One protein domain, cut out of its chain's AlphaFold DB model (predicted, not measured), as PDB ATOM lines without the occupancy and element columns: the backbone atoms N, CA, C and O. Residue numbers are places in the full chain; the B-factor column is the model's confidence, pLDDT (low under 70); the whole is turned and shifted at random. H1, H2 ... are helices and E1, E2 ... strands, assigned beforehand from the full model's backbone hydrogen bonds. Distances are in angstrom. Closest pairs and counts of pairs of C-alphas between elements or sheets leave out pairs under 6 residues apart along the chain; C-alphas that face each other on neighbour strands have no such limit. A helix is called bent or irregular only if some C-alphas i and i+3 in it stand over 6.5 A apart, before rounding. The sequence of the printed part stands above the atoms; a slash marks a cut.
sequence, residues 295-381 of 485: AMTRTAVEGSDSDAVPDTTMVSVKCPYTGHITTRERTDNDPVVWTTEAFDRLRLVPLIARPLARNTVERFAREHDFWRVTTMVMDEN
ATOM      1  N   ALA A 295      37.208 -30.483   9.153       71.94
ATOM      2  CA  ALA A 295      38.534 -30.952   9.532       71.94
ATOM      3  C   ALA A 295      39.045 -32.000   8.540       71.94
ATOM      4  O   ALA A 295      40.219 -31.954   8.176       71.94
ATOM      5  N   MET A 296      38.171 -32.897   8.078       77.81
ATOM      6  CA  MET A 296      38.512 -33.975   7.150       77.81
ATOM      7  C   MET A 296      38.764 -33.485   5.717       77.81
ATOM      8  O   MET A 296      39.611 -34.051   5.036       77.81
ATOM      9  N   THR A 297      38.120 -32.403   5.260       79.19
ATOM     10  CA  THR A 297      38.378 -31.828   3.917       79.19
ATOM     11  C   THR A 297      39.791 -31.273   3.745       79.19
ATOM     12  O   THR A 297      40.247 -31.092   2.620       79.19
ATOM     13  N   ARG A 298      40.494 -30.997   4.849       76.31
ATOM     14  CA  ARG A 298      41.889 -30.533   4.845       76.31
ATOM     15  C   ARG A 298      42.904 -31.664   4.669       76.31
ATOM     16  O   ARG A 298      44.089 -31.378   4.528       76.31
ATOM     17  N   THR A 299      42.468 -32.921   4.701       82.06
ATOM     18  CA  THR A 299      43.348 -34.078   4.531       82.06
ATOM     19  C   THR A 299      43.730 -34.241   3.064       82.06
ATOM     20  O   THR A 299      42.862 -34.327   2.198       82.06
ATOM     21  N   ALA A 300      45.033 -34.283   2.786       83.88
ATOM     22  CA  ALA A 300      45.542 -34.571   1.453       83.88
ATOM     23  C   ALA A 300      45.354 -36.065   1.157       83.88
ATOM     24  O   ALA A 300      45.943 -36.901   1.843       83.88
ATOM     25  N   VAL A 301      44.523 -36.387   0.163       85.94
ATOM     26  CA  VAL A 301      44.259 -37.762  -0.277       85.94
ATOM     27  C   VAL A 301      44.706 -37.900  -1.725       85.94
ATOM     28  O   VAL A 301      44.142 -37.247  -2.604       85.94
ATOM     29  N   GLU A 302      45.715 -38.729  -1.975       84.25
ATOM     30  CA  GLU A 302      46.242 -38.988  -3.314       84.25
ATOM     31  C   GLU A 302      46.673 -40.453  -3.454       84.25
ATOM     32  O   GLU A 302      47.261 -41.044  -2.548       84.25
ATOM     33  N   GLY A 303      46.411 -41.024  -4.630       85.06
ATOM     34  CA  GLY A 303      46.827 -42.380  -4.978       85.06
ATOM     35  C   GLY A 303      46.025 -43.502  -4.309       85.06
ATOM     36  O   GLY A 303      44.989 -43.294  -3.662       85.06
ATOM     37  N   SER A 304      46.523 -44.714  -4.519       87.69
ATOM     38  CA  SER A 304      46.022 -45.984  -3.993       87.69
ATOM     39  C   SER A 304      47.121 -46.702  -3.211       87.69
ATOM     40  O   SER A 304      48.312 -46.541  -3.488       87.69
ATOM     41  N   ASP A 305      46.727 -47.557  -2.268       85.75
ATOM     42  CA  ASP A 305      47.635 -48.491  -1.583       85.75
ATOM     43  C   ASP A 305      48.479 -49.337  -2.552       85.75
ATOM     44  O   ASP A 305      49.605 -49.718  -2.228       85.75
ATOM     45  N   SER A 306      47.946 -49.609  -3.746       83.19
ATOM     46  CA  SER A 306      48.605 -50.407  -4.787       83.19
ATOM     47  C   SER A 306      49.667 -49.651  -5.597       83.19
ATOM     48  O   SER A 306      50.417 -50.275  -6.351       83.19
ATOM     49  N   ASP A 307      49.769 -48.329  -5.434       83.62
ATOM     50  CA  ASP A 307      50.736 -47.519  -6.169       83.62
ATOM     51  C   ASP A 307      52.160 -47.779  -5.663       83.62
ATOM     52  O   ASP A 307      52.434 -47.723  -4.455       83.62
ATOM     53  N   ALA A 308      53.088 -47.997  -6.599       73.81
ATOM     54  CA  ALA A 308      54.504 -48.186  -6.302       73.81
ATOM     55  C   ALA A 308      55.074 -46.979  -5.545       73.81
ATOM     56  O   ALA A 308      54.816 -45.831  -5.911       73.81
ATOM     57  N   VAL A 309      55.861 -47.239  -4.498       69.00
ATOM     58  CA  VAL A 309      56.564 -46.189  -3.751       69.00
ATOM     59  C   VAL A 309      57.781 -45.762  -4.583       69.00
ATOM     60  O   VAL A 309      58.655 -46.597  -4.812       69.00
ATOM     61  N   PRO A 310      57.840 -44.522  -5.096       67.94
ATOM     62  CA  PRO A 310      58.992 -44.055  -5.859       67.94
ATOM     63  C   PRO A 310      60.215 -43.865  -4.952       67.94
ATOM     64  O   PRO A 310      60.079 -43.399  -3.823       67.94
ATOM     65  N   ASP A 311      61.413 -44.139  -5.481       61.56
ATOM     66  CA  ASP A 311      62.694 -43.945  -4.772       61.56
ATOM     67  C   ASP A 311      62.973 -42.472  -4.423       61.56
ATOM     68  O   ASP A 311      63.764 -42.164  -3.534       61.56
ATOM     69  N   THR A 312      62.350 -41.531  -5.138       63.81
ATOM     70  CA  THR A 312      62.467 -40.093  -4.870       63.81
ATOM     71  C   THR A 312      61.100 -39.444  -5.015       63.81
ATOM     72  O   THR A 312      60.552 -39.329  -6.115       63.81
ATOM     73  N   THR A 313      60.522 -39.031  -3.889       70.81
ATOM     74  CA  THR A 313      59.192 -38.426  -3.860       70.81
ATOM     75  C   THR A 313      59.287 -36.945  -4.212       70.81
ATOM     76  O   THR A 313      59.873 -36.145  -3.481       70.81
ATOM     77  N   MET A 314      58.681 -36.568  -5.335       74.56
ATOM     78  CA  MET A 314      58.630 -35.186  -5.808       74.56
ATOM     79  C   MET A 314      57.304 -34.539  -5.401       74.56
ATOM     80  O   MET A 314      56.238 -35.068  -5.701       74.56
ATOM     81  N   VAL A 315      57.358 -33.376  -4.752       72.19
ATOM     82  CA  VAL A 315      56.183 -32.587  -4.368       72.19
ATOM     83  C   VAL A 315      56.018 -31.420  -5.331       72.19
ATOM     84  O   VAL A 315      56.940 -30.638  -5.578       72.19
ATOM     85  N   SER A 316      54.811 -31.287  -5.868       72.75
ATOM     86  CA  SER A 316      54.411 -30.182  -6.730       72.75
ATOM     87  C   SER A 316      53.713 -29.104  -5.895       72.75
ATOM     88  O   SER A 316      52.547 -29.245  -5.535       72.75
ATOM     89  N   VAL A 317      54.410 -28.002  -5.606       73.12
ATOM     90  CA  VAL A 317      53.854 -26.875  -4.846       73.12
ATOM     91  C   VAL A 317      53.390 -25.787  -5.807       73.12
ATOM     92  O   VAL A 317      54.170 -25.257  -6.603       73.12
ATOM     93  N   LYS A 318      52.111 -25.418  -5.720       77.88
ATOM     94  CA  LYS A 318      51.554 -24.285  -6.461       77.88
ATOM     95  C   LYS A 318      51.793 -22.993  -5.683       77.88
ATOM     96  O   LYS A 318      51.324 -22.854  -4.557       77.88
ATOM     97  N   CYS A 319      52.484 -22.027  -6.285       66.81
ATOM     98  CA  CYS A 319      52.688 -20.719  -5.673       66.81
ATOM     99  C   CYS A 319      51.334 -20.003  -5.473       66.81
ATOM    100  O   CYS A 319      50.627 -19.780  -6.462       66.81
ATOM    101  N   PRO A 320      50.970 -19.589  -4.244       66.69
ATOM    102  CA  PRO A 320      49.671 -18.970  -3.973       66.69
ATOM    103  C   PRO A 320      49.482 -17.599  -4.639       66.69
ATOM    104  O   PRO A 320      48.349 -17.174  -4.840       66.69
ATOM    105  N   TYR A 321      50.570 -16.924  -5.023       66.31
ATOM    106  CA  TYR A 321      50.523 -15.600  -5.655       66.31
ATOM    107  C   TYR A 321      50.601 -15.641  -7.183       66.31
ATOM    108  O   TYR A 321      49.923 -14.867  -7.851       66.31
ATOM    109  N   THR A 322      51.429 -16.521  -7.751       77.19
ATOM    110  CA  THR A 322      51.678 -16.560  -9.206       77.19
ATOM    111  C   THR A 322      51.021 -17.750  -9.899       77.19
ATOM    112  O   THR A 322      50.975 -17.793 -11.124       77.19
ATOM    113  N   GLY A 323      50.533 -18.737  -9.141       75.12
ATOM    114  CA  GLY A 323      49.965 -19.974  -9.674       75.12
ATOM    115  C   GLY A 323      50.982 -20.908 -10.336       75.12
ATOM    116  O   GLY A 323      50.584 -21.978 -10.791       75.12
ATOM    117  N   HIS A 324      52.266 -20.532 -10.379       78.25
ATOM    118  CA  HIS A 324      53.329 -21.351 -10.949       78.25
ATOM    119  C   HIS A 324      53.521 -22.617 -10.115       78.25
ATOM    120  O   HIS A 324      53.595 -22.551  -8.885       78.25
ATOM    121  N   ILE A 325      53.594 -23.757 -10.792       79.31
ATOM    122  CA  ILE A 325      53.824 -25.053 -10.168       79.31
ATOM    123  C   ILE A 325      55.327 -25.300 -10.155       79.31
ATOM    124  O   ILE A 325      55.959 -25.363 -11.207       79.31
ATOM    125  N   THR A 326      55.899 -25.414  -8.964       78.69
ATOM    126  CA  THR A 326      57.303 -25.775  -8.787       78.69
ATOM    127  C   THR A 326      57.364 -27.182  -8.224       78.69
ATOM    128  O   THR A 326      56.747 -27.475  -7.202       78.69
ATOM    129  N   THR A 327      58.095 -28.058  -8.904       78.69
ATOM    130  CA  THR A 327      58.345 -29.420  -8.436       78.69
ATOM    131  C   THR A 327      59.678 -29.446  -7.704       78.69
ATOM    132  O   THR A 327      60.688 -29.001  -8.249       78.69
ATOM    133  N   ARG A 328      59.675 -29.932  -6.465       81.81
ATOM    134  CA  ARG A 328      60.873 -30.093  -5.636       81.81
ATOM    135  C   ARG A 328      60.853 -31.450  -4.948       81.81
ATOM    136  O   ARG A 328      59.793 -32.055  -4.833       81.81
ATOM    137  N   GLU A 329      62.001 -31.899  -4.463       80.75
ATOM    138  CA  GLU A 329      62.059 -33.063  -3.579       80.75
ATOM    139  C   GLU A 329      61.287 -32.792  -2.284       80.75
ATOM    140  O   GLU A 329      61.247 -31.659  -1.772       80.75
ATOM    141  N   ARG A 330      60.630 -33.843  -1.792       76.81
ATOM    142  CA  ARG A 330      59.908 -33.822  -0.526       76.81
ATOM    143  C   ARG A 330      60.874 -33.595   0.634       76.81
ATOM    144  O   ARG A 330      61.984 -34.108   0.652       76.81
ATOM    145  N   THR A 331      60.407 -32.849   1.620       79.19
ATOM    146  CA  THR A 331      61.063 -32.628   2.913       79.19
ATOM    147  C   THR A 331      60.117 -33.013   4.046       79.19
ATOM    148  O   THR A 331      58.907 -33.063   3.834       79.19
ATOM    149  N   ASP A 332      60.631 -33.176   5.262       73.69
ATOM    150  CA  ASP A 332      59.835 -33.547   6.452       73.69
ATOM    151  C   ASP A 332      58.749 -32.513   6.802       73.69
ATOM    152  O   ASP A 332      57.753 -32.817   7.454       73.69
ATOM    153  N   ASN A 333      58.905 -31.280   6.307       75.69
ATOM    154  CA  ASN A 333      57.929 -30.200   6.445       75.69
ATOM    155  C   ASN A 333      56.712 -30.333   5.507       75.69
ATOM    156  O   ASN A 333      55.765 -29.554   5.631       75.69
ATOM    157  N   ASP A 334      56.730 -31.254   4.541       79.44
ATOM    158  CA  ASP A 334      55.606 -31.475   3.631       79.44
ATOM    159  C   ASP A 334      54.517 -32.344   4.286       79.44
ATOM    160  O   ASP A 334      54.821 -33.296   5.013       79.44
ATOM    161  N   PRO A 335      53.227 -32.062   4.021       78.94
ATOM    162  CA  PRO A 335      52.122 -32.772   4.650       78.94
ATOM    163  C   PRO A 335      52.108 -34.250   4.259       78.94
ATOM    164  O   PRO A 335      52.371 -34.623   3.112       78.94
ATOM    165  N   VAL A 336      51.802 -35.110   5.227       86.25
ATOM    166  CA  VAL A 336      51.590 -36.543   5.001       86.25
ATOM    167  C   VAL A 336      50.376 -36.728   4.084       86.25
ATOM    168  O   VAL A 336      49.383 -36.011   4.212       86.25
ATOM    169  N   VAL A 337      50.478 -37.658   3.136       88.81
ATOM    170  CA  VAL A 337      49.438 -37.915   2.131       88.81
ATOM    171  C   VAL A 337      48.758 -39.245   2.429       88.81
ATOM    172  O   VAL A 337      49.425 -40.235   2.706       88.81
ATOM    173  N   TRP A 338      47.433 -39.278   2.372       91.56
ATOM    174  CA  TRP A 338      46.641 -40.485   2.588       91.56
ATOM    175  C   TRP A 338      46.299 -41.155   1.261       91.56
ATOM    176  O   TRP A 338      45.957 -40.471   0.299       91.56
ATOM    177  N   THR A 339      46.324 -42.484   1.214       90.69
ATOM    178  CA  THR A 339      45.709 -43.216   0.102       90.69
ATOM    179  C   THR A 339      44.190 -43.202   0.222       90.69
ATOM    180  O   THR A 339      43.622 -42.985   1.300       90.69
ATOM    181  N   THR A 340      43.514 -43.448  -0.901       87.50
ATOM    182  CA  THR A 340      42.047 -43.487  -0.939       87.50
ATOM    183  C   THR A 340      41.494 -44.557   0.008       87.50
ATOM    184  O   THR A 340      40.563 -44.290   0.766       87.50
ATOM    185  N   GLU A 341      42.104 -45.744   0.037       87.94
ATOM    186  CA  GLU A 341      41.681 -46.869   0.873       87.94
ATOM    187  C   GLU A 341      41.892 -46.593   2.369       87.94
ATOM    188  O   GLU A 341      40.995 -46.852   3.178       87.94
ATOM    189  N   ALA A 342      43.039 -46.021   2.750       84.44
ATOM    190  CA  ALA A 342      43.317 -45.651   4.137       84.44
ATOM    191  C   ALA A 342      42.361 -44.554   4.631       84.44
ATOM    192  O   ALA A 342      41.818 -44.635   5.737       84.44
ATOM    193  N   PHE A 343      42.098 -43.548   3.793       88.12
ATOM    194  CA  PHE A 343      41.157 -42.484   4.124       88.12
ATOM    195  C   PHE A 343      39.718 -43.003   4.244       88.12
ATOM    196  O   PHE A 343      38.993 -42.631   5.170       88.12
ATOM    197  N   ASP A 344      39.298 -43.910   3.362       83.62
ATOM    198  CA  ASP A 344      37.978 -44.535   3.444       83.62
ATOM    199  C   ASP A 344      37.832 -45.422   4.687       83.62
ATOM    200  O   ASP A 344      36.757 -45.452   5.296       83.62
ATOM    201  N   ARG A 345      38.912 -46.065   5.147       78.75
ATOM    202  CA  ARG A 345      38.928 -46.842   6.397       78.75
ATOM    203  C   ARG A 345      38.637 -45.981   7.630       78.75
ATOM    204  O   ARG A 345      37.987 -46.467   8.558       78.75
ATOM    205  N   LEU A 346      39.001 -44.693   7.633       75.44
ATOM    206  CA  LEU A 346      38.627 -43.766   8.715       75.44
ATOM    207  C   LEU A 346      37.108 -43.595   8.855       75.44
ATOM    208  O   LEU A 346      36.637 -43.189   9.915       75.44
ATOM    209  N   ARG A 347      36.303 -43.934   7.837       74.31
ATOM    210  CA  ARG A 347      34.836 -43.859   7.938       74.31
ATOM    211  C   ARG A 347      34.249 -44.852   8.940       74.31
ATOM    212  O   ARG A 347      33.151 -44.599   9.433       74.31
ATOM    213  N   LEU A 348      34.978 -45.929   9.252       67.69
ATOM    214  CA  LEU A 348      34.612 -46.900  10.289       67.69
ATOM    215  C   LEU A 348      34.651 -46.285  11.695       67.69
ATOM    216  O   LEU A 348      33.958 -46.758  12.592       67.69
ATOM    217  N   VAL A 349      35.430 -45.219  11.880       63.19
ATOM    218  CA  VAL A 349      35.470 -44.455  13.126       63.19
ATOM    219  C   VAL A 349      34.253 -43.517  13.168       63.19
ATOM    220  O   VAL A 349      33.931 -42.890  12.147       63.19
ATOM    221  N   PRO A 350      33.562 -43.382  14.319       61.12
ATOM    222  CA  PRO A 350      32.487 -42.407  14.487       61.12
ATOM    223  C   PRO A 350      32.923 -41.011  14.039       61.12
ATOM    224  O   PRO A 350      34.038 -40.591  14.345       61.12
ATOM    225  N   LEU A 351      32.054 -40.287  13.323       64.81
ATOM    226  CA  LEU A 351      32.401 -39.040  12.624       64.81
ATOM    227  C   LEU A 351      33.170 -38.038  13.501       64.81
ATOM    228  O   LEU A 351      34.166 -37.468  13.062       64.81
ATOM    229  N   ILE A 352      32.740 -37.882  14.749       59.66
ATOM    230  CA  ILE A 352      33.301 -36.937  15.722       59.66
ATOM    231  C   ILE A 352      34.728 -37.326  16.150       59.66
ATOM    232  O   ILE A 352      35.542 -36.453  16.434       59.66
ATOM    233  N   ALA A 353      35.063 -38.617  16.124       59.62
ATOM    234  CA  ALA A 353      36.385 -39.141  16.466       59.62
ATOM    235  C   ALA A 353      37.314 -39.318  15.243       59.62
ATOM    236  O   ALA A 353      38.493 -39.634  15.407       59.62
ATOM    237  N   ARG A 354      36.837 -39.088  14.009       71.75
ATOM    238  CA  ARG A 354      37.664 -39.237  12.789       71.75
ATOM    239  C   ARG A 354      38.862 -38.287  12.729       71.75
ATOM    240  O   ARG A 354      39.946 -38.770  12.401       71.75
ATOM    241  N   PRO A 355      38.734 -36.983  13.056       69.50
ATOM    242  CA  PRO A 355      39.884 -36.078  13.041       69.50
ATOM    243  C   PRO A 355      40.976 -36.503  14.028       69.50
ATOM    244  O   PRO A 355      42.157 -36.310  13.754       69.50
ATOM    245  N   LEU A 356      40.577 -37.117  15.148       64.06
ATOM    246  CA  LEU A 356      41.497 -37.680  16.129       64.06
ATOM    247  C   LEU A 356      42.246 -38.883  15.569       64.06
ATOM    248  O   LEU A 356      43.470 -38.848  15.510       64.06
ATOM    249  N   ALA A 357      41.515 -39.901  15.109       66.62
ATOM    250  CA  ALA A 357      42.119 -41.099  14.534       66.62
ATOM    251  C   ALA A 357      43.092 -40.749  13.397       66.62
ATOM    252  O   ALA A 357      44.184 -41.308  13.313       66.62
ATOM    253  N   ARG A 358      42.738 -39.756  12.571       82.38
ATOM    254  CA  ARG A 358      43.629 -39.211  11.546       82.38
ATOM    255  C   ARG A 358      44.913 -38.628  12.141       82.38
ATOM    256  O   ARG A 358      45.995 -38.988  11.696       82.38
ATOM    257  N   ASN A 359      44.814 -37.725  13.118       77.25
ATOM    258  CA  ASN A 359      45.985 -37.072  13.710       77.25
ATOM    259  C   ASN A 359      46.933 -38.077  14.386       77.25
ATOM    260  O   ASN A 359      48.146 -37.909  14.300       77.25
ATOM    261  N   THR A 360      46.396 -39.117  15.034       71.62
ATOM    262  CA  THR A 360      47.192 -40.199  15.635       71.62
ATOM    263  C   THR A 360      47.995 -40.946  14.574       71.62
ATOM    264  O   THR A 360      49.204 -41.099  14.717       71.62
ATOM    265  N   VAL A 361      47.352 -41.342  13.472       79.94
ATOM    266  CA  VAL A 361      48.032 -42.039  12.369       79.94
ATOM    267  C   VAL A 361      49.051 -41.130  11.675       79.94
ATOM    268  O   VAL A 361      50.135 -41.585  11.336       79.94
ATOM    269  N   GLU A 362      48.754 -39.840  11.488       85.25
ATOM    270  CA  GLU A 362      49.717 -38.886  10.914       85.25
ATOM    271  C   GLU A 362      50.937 -38.665  11.811       85.25
ATOM    272  O   GLU A 362      52.032 -38.440  11.300       85.25
ATOM    273  N   ARG A 363      50.763 -38.711  13.138       80.06
ATOM    274  CA  ARG A 363      51.873 -38.623  14.092       80.06
ATOM    275  C   ARG A 363      52.771 -39.851  13.986       80.06
ATOM    276  O   ARG A 363      53.957 -39.678  13.739       80.06
ATOM    277  N   PHE A 364      52.182 -41.046  14.057       79.75
ATOM    278  CA  PHE A 364      52.895 -42.308  13.852       79.75
ATOM    279  C   PHE A 364      53.643 -42.315  12.515       79.75
ATOM    280  O   PHE A 364      54.822 -42.642  12.447       79.75
ATOM    281  N   ALA A 365      52.987 -41.857  11.446       84.75
ATOM    282  CA  ALA A 365      53.608 -41.764  10.134       84.75
ATOM    283  C   ALA A 365      54.848 -40.854  10.140       84.75
ATOM    284  O   ALA A 365      55.867 -41.226   9.576       84.75
ATOM    285  N   ARG A 366      54.805 -39.696  10.810       83.75
ATOM    286  CA  ARG A 366      55.978 -38.808  10.933       83.75
ATOM    287  C   ARG A 366      57.089 -39.404  11.791       83.75
ATOM    288  O   ARG A 366      58.247 -39.214  11.460       83.75
ATOM    289  N   GLU A 367      56.746 -40.084  12.880       83.62
ATOM    290  CA  GLU A 367      57.720 -40.707  13.790       83.62
ATOM    291  C   GLU A 367      58.457 -41.887  13.139       83.62
ATOM    292  O   GLU A 367      59.607 -42.151  13.476       83.62
ATOM    293  N   HIS A 368      57.813 -42.558  12.181       83.25
ATOM    294  CA  HIS A 368      58.359 -43.692  11.434       83.25
ATOM    295  C   HIS A 368      58.751 -43.344   9.983       83.25
ATOM    296  O   HIS A 368      58.884 -44.237   9.147       83.25
ATOM    297  N   ASP A 369      58.917 -42.053   9.665       84.12
ATOM    298  CA  ASP A 369      59.330 -41.539   8.345       84.12
ATOM    299  C   ASP A 369      58.435 -41.970   7.158       84.12
ATOM    300  O   ASP A 369      58.825 -41.949   5.985       84.12
ATOM    301  N   PHE A 370      57.174 -42.307   7.430       85.88
ATOM    302  CA  PHE A 370      56.163 -42.557   6.412       85.88
ATOM    303  C   PHE A 370      55.584 -41.245   5.881       85.88
ATOM    304  O   PHE A 370      54.803 -40.542   6.523       85.88
ATOM    305  N   TRP A 371      55.889 -40.944   4.622       85.06
ATOM    306  CA  TRP A 371      55.300 -39.800   3.930       85.06
ATOM    307  C   TRP A 371      53.887 -40.068   3.379       85.06
ATOM    308  O   TRP A 371      53.133 -39.117   3.128       85.06
ATOM    309  N   ARG A 372      53.541 -41.350   3.182       87.06
ATOM    310  CA  ARG A 372      52.257 -41.833   2.657       87.06
ATOM    311  C   ARG A 372      51.603 -42.795   3.645       87.06
ATOM    312  O   ARG A 372      52.171 -43.839   3.943       87.06
ATOM    313  N   VAL A 373      50.391 -42.479   4.090       89.00
ATOM    314  CA  VAL A 373      49.581 -43.356   4.946       89.00
ATOM    315  C   VAL A 373      48.792 -44.318   4.071       89.00
ATOM    316  O   VAL A 373      47.878 -43.898   3.359       89.00
ATOM    317  N   THR A 374      49.142 -45.600   4.148       89.81
ATOM    318  CA  THR A 374      48.393 -46.714   3.548       89.81
ATOM    319  C   THR A 374      47.600 -47.467   4.615       89.81
ATOM    320  O   THR A 374      47.784 -47.241   5.816       89.81
ATOM    321  N   THR A 375      46.743 -48.411   4.212       83.88
ATOM    322  CA  THR A 375      46.091 -49.303   5.189       83.88
ATOM    323  C   THR A 375      47.098 -50.107   6.015       83.88
ATOM    324  O   THR A 375      46.851 -50.312   7.200       83.88
ATOM    325  N   MET A 376      48.253 -50.464   5.438       84.25
ATOM    326  CA  MET A 376      49.345 -51.129   6.155       84.25
ATOM    327  C   MET A 376      49.934 -50.237   7.252       84.25
ATOM    328  O   MET A 376      50.062 -50.691   8.378       84.25
ATOM    329  N   VAL A 377      50.191 -48.953   6.974       83.75
ATOM    330  CA  VAL A 377      50.678 -48.005   8.000       83.75
ATOM    331  C   VAL A 377      49.662 -47.854   9.139       83.75
ATOM    332  O   VAL A 377      50.040 -47.726  10.299       83.75
ATOM    333  N   MET A 378      48.357 -47.908   8.842       78.62
ATOM    334  CA  MET A 378      47.329 -47.921   9.889       78.62
ATOM    335  C   MET A 378      47.356 -49.207  10.727       78.62
ATOM    336  O   MET A 378      47.106 -49.142  11.931       78.62
ATOM    337  N   ASP A 379      47.619 -50.359  10.107       75.69
ATOM    338  CA  ASP A 379      47.743 -51.643  10.802       75.69
ATOM    339  C   ASP A 379      49.037 -51.719  11.624       75.69
ATOM    340  O   ASP A 379      48.987 -52.190  12.755       75.69
ATOM    341  N   GLU A 380      50.147 -51.174  11.124       77.75
ATOM    342  CA  GLU A 380      51.405 -51.015  11.861       77.75
ATOM    343  C   GLU A 380      51.240 -50.071  13.050       77.75
ATOM    344  O   GLU A 380      51.638 -50.429  14.148       77.75
ATOM    345  N   ASN A 381      50.571 -48.925  12.884       72.38
ATOM    346  CA  ASN A 381      50.239 -48.047  14.008       72.38
ATOM    347  C   ASN A 381      49.399 -48.793  15.054       72.38
ATOM    348  O   ASN A 381      49.689 -48.762  16.245       72.38
TER     349      ASN A 381
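Overview. This is residues 295 to 381 of the 485 residues of a protein of Gemmatimonadetes bacterium (UniProt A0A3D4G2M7). A two-stranded antiparallel hairpin, E1 and E2, makes one end of the model; H1, H2 and H3, three helices packed at crossed angles, make the other. The 87 printed residues hold E1, E2, H1, H2, H3 in order; the class is mixed, with under half of the residues in named elements. It is compact, radius of gyration of the C-alphas 13.8 A, spanning 40 by 29 by 23 A.

Along the chain. E1, residues 314 to 318, begins at C-alpha (58.630, -35.186, -5.808); E2 is 325 to 329. H1 is 340 to 348. H2, 351 to 367, 25.4 A, is irregular: C-alphas 352 and 355 are 7.2 A apart. H3, 375 to 381, ends at C-alpha (50.239, -48.047, 14.008).

Arrangement. Between E1 and E2, N 315 and O 328 are within hydrogen-bond range, 2.8 A. E1 is apart from the three helices. H2 touches H1 with residues 354 to 358 alone, closest C-alphas Arg 354 and Leu 346, 6.2 A, and H3 with 361 to 365 alone, closest Phe 364 and Asn 381, 6.3 A, about perpendicular at 75 degrees. H1 touches H3, closest C-alphas Ala 342 and Thr 375, 4.7 A. Every O i to N i+4 pair is within range in H3, 3 of 5 in H1, 11 of 13 in H2.

Size, cuts and confidence. C-alphas 322 and 379 are farthest apart, 40.6 A. The printed part has no cut and no long link. pLDDT is under 70 at 16 residues, among them 348 to 353.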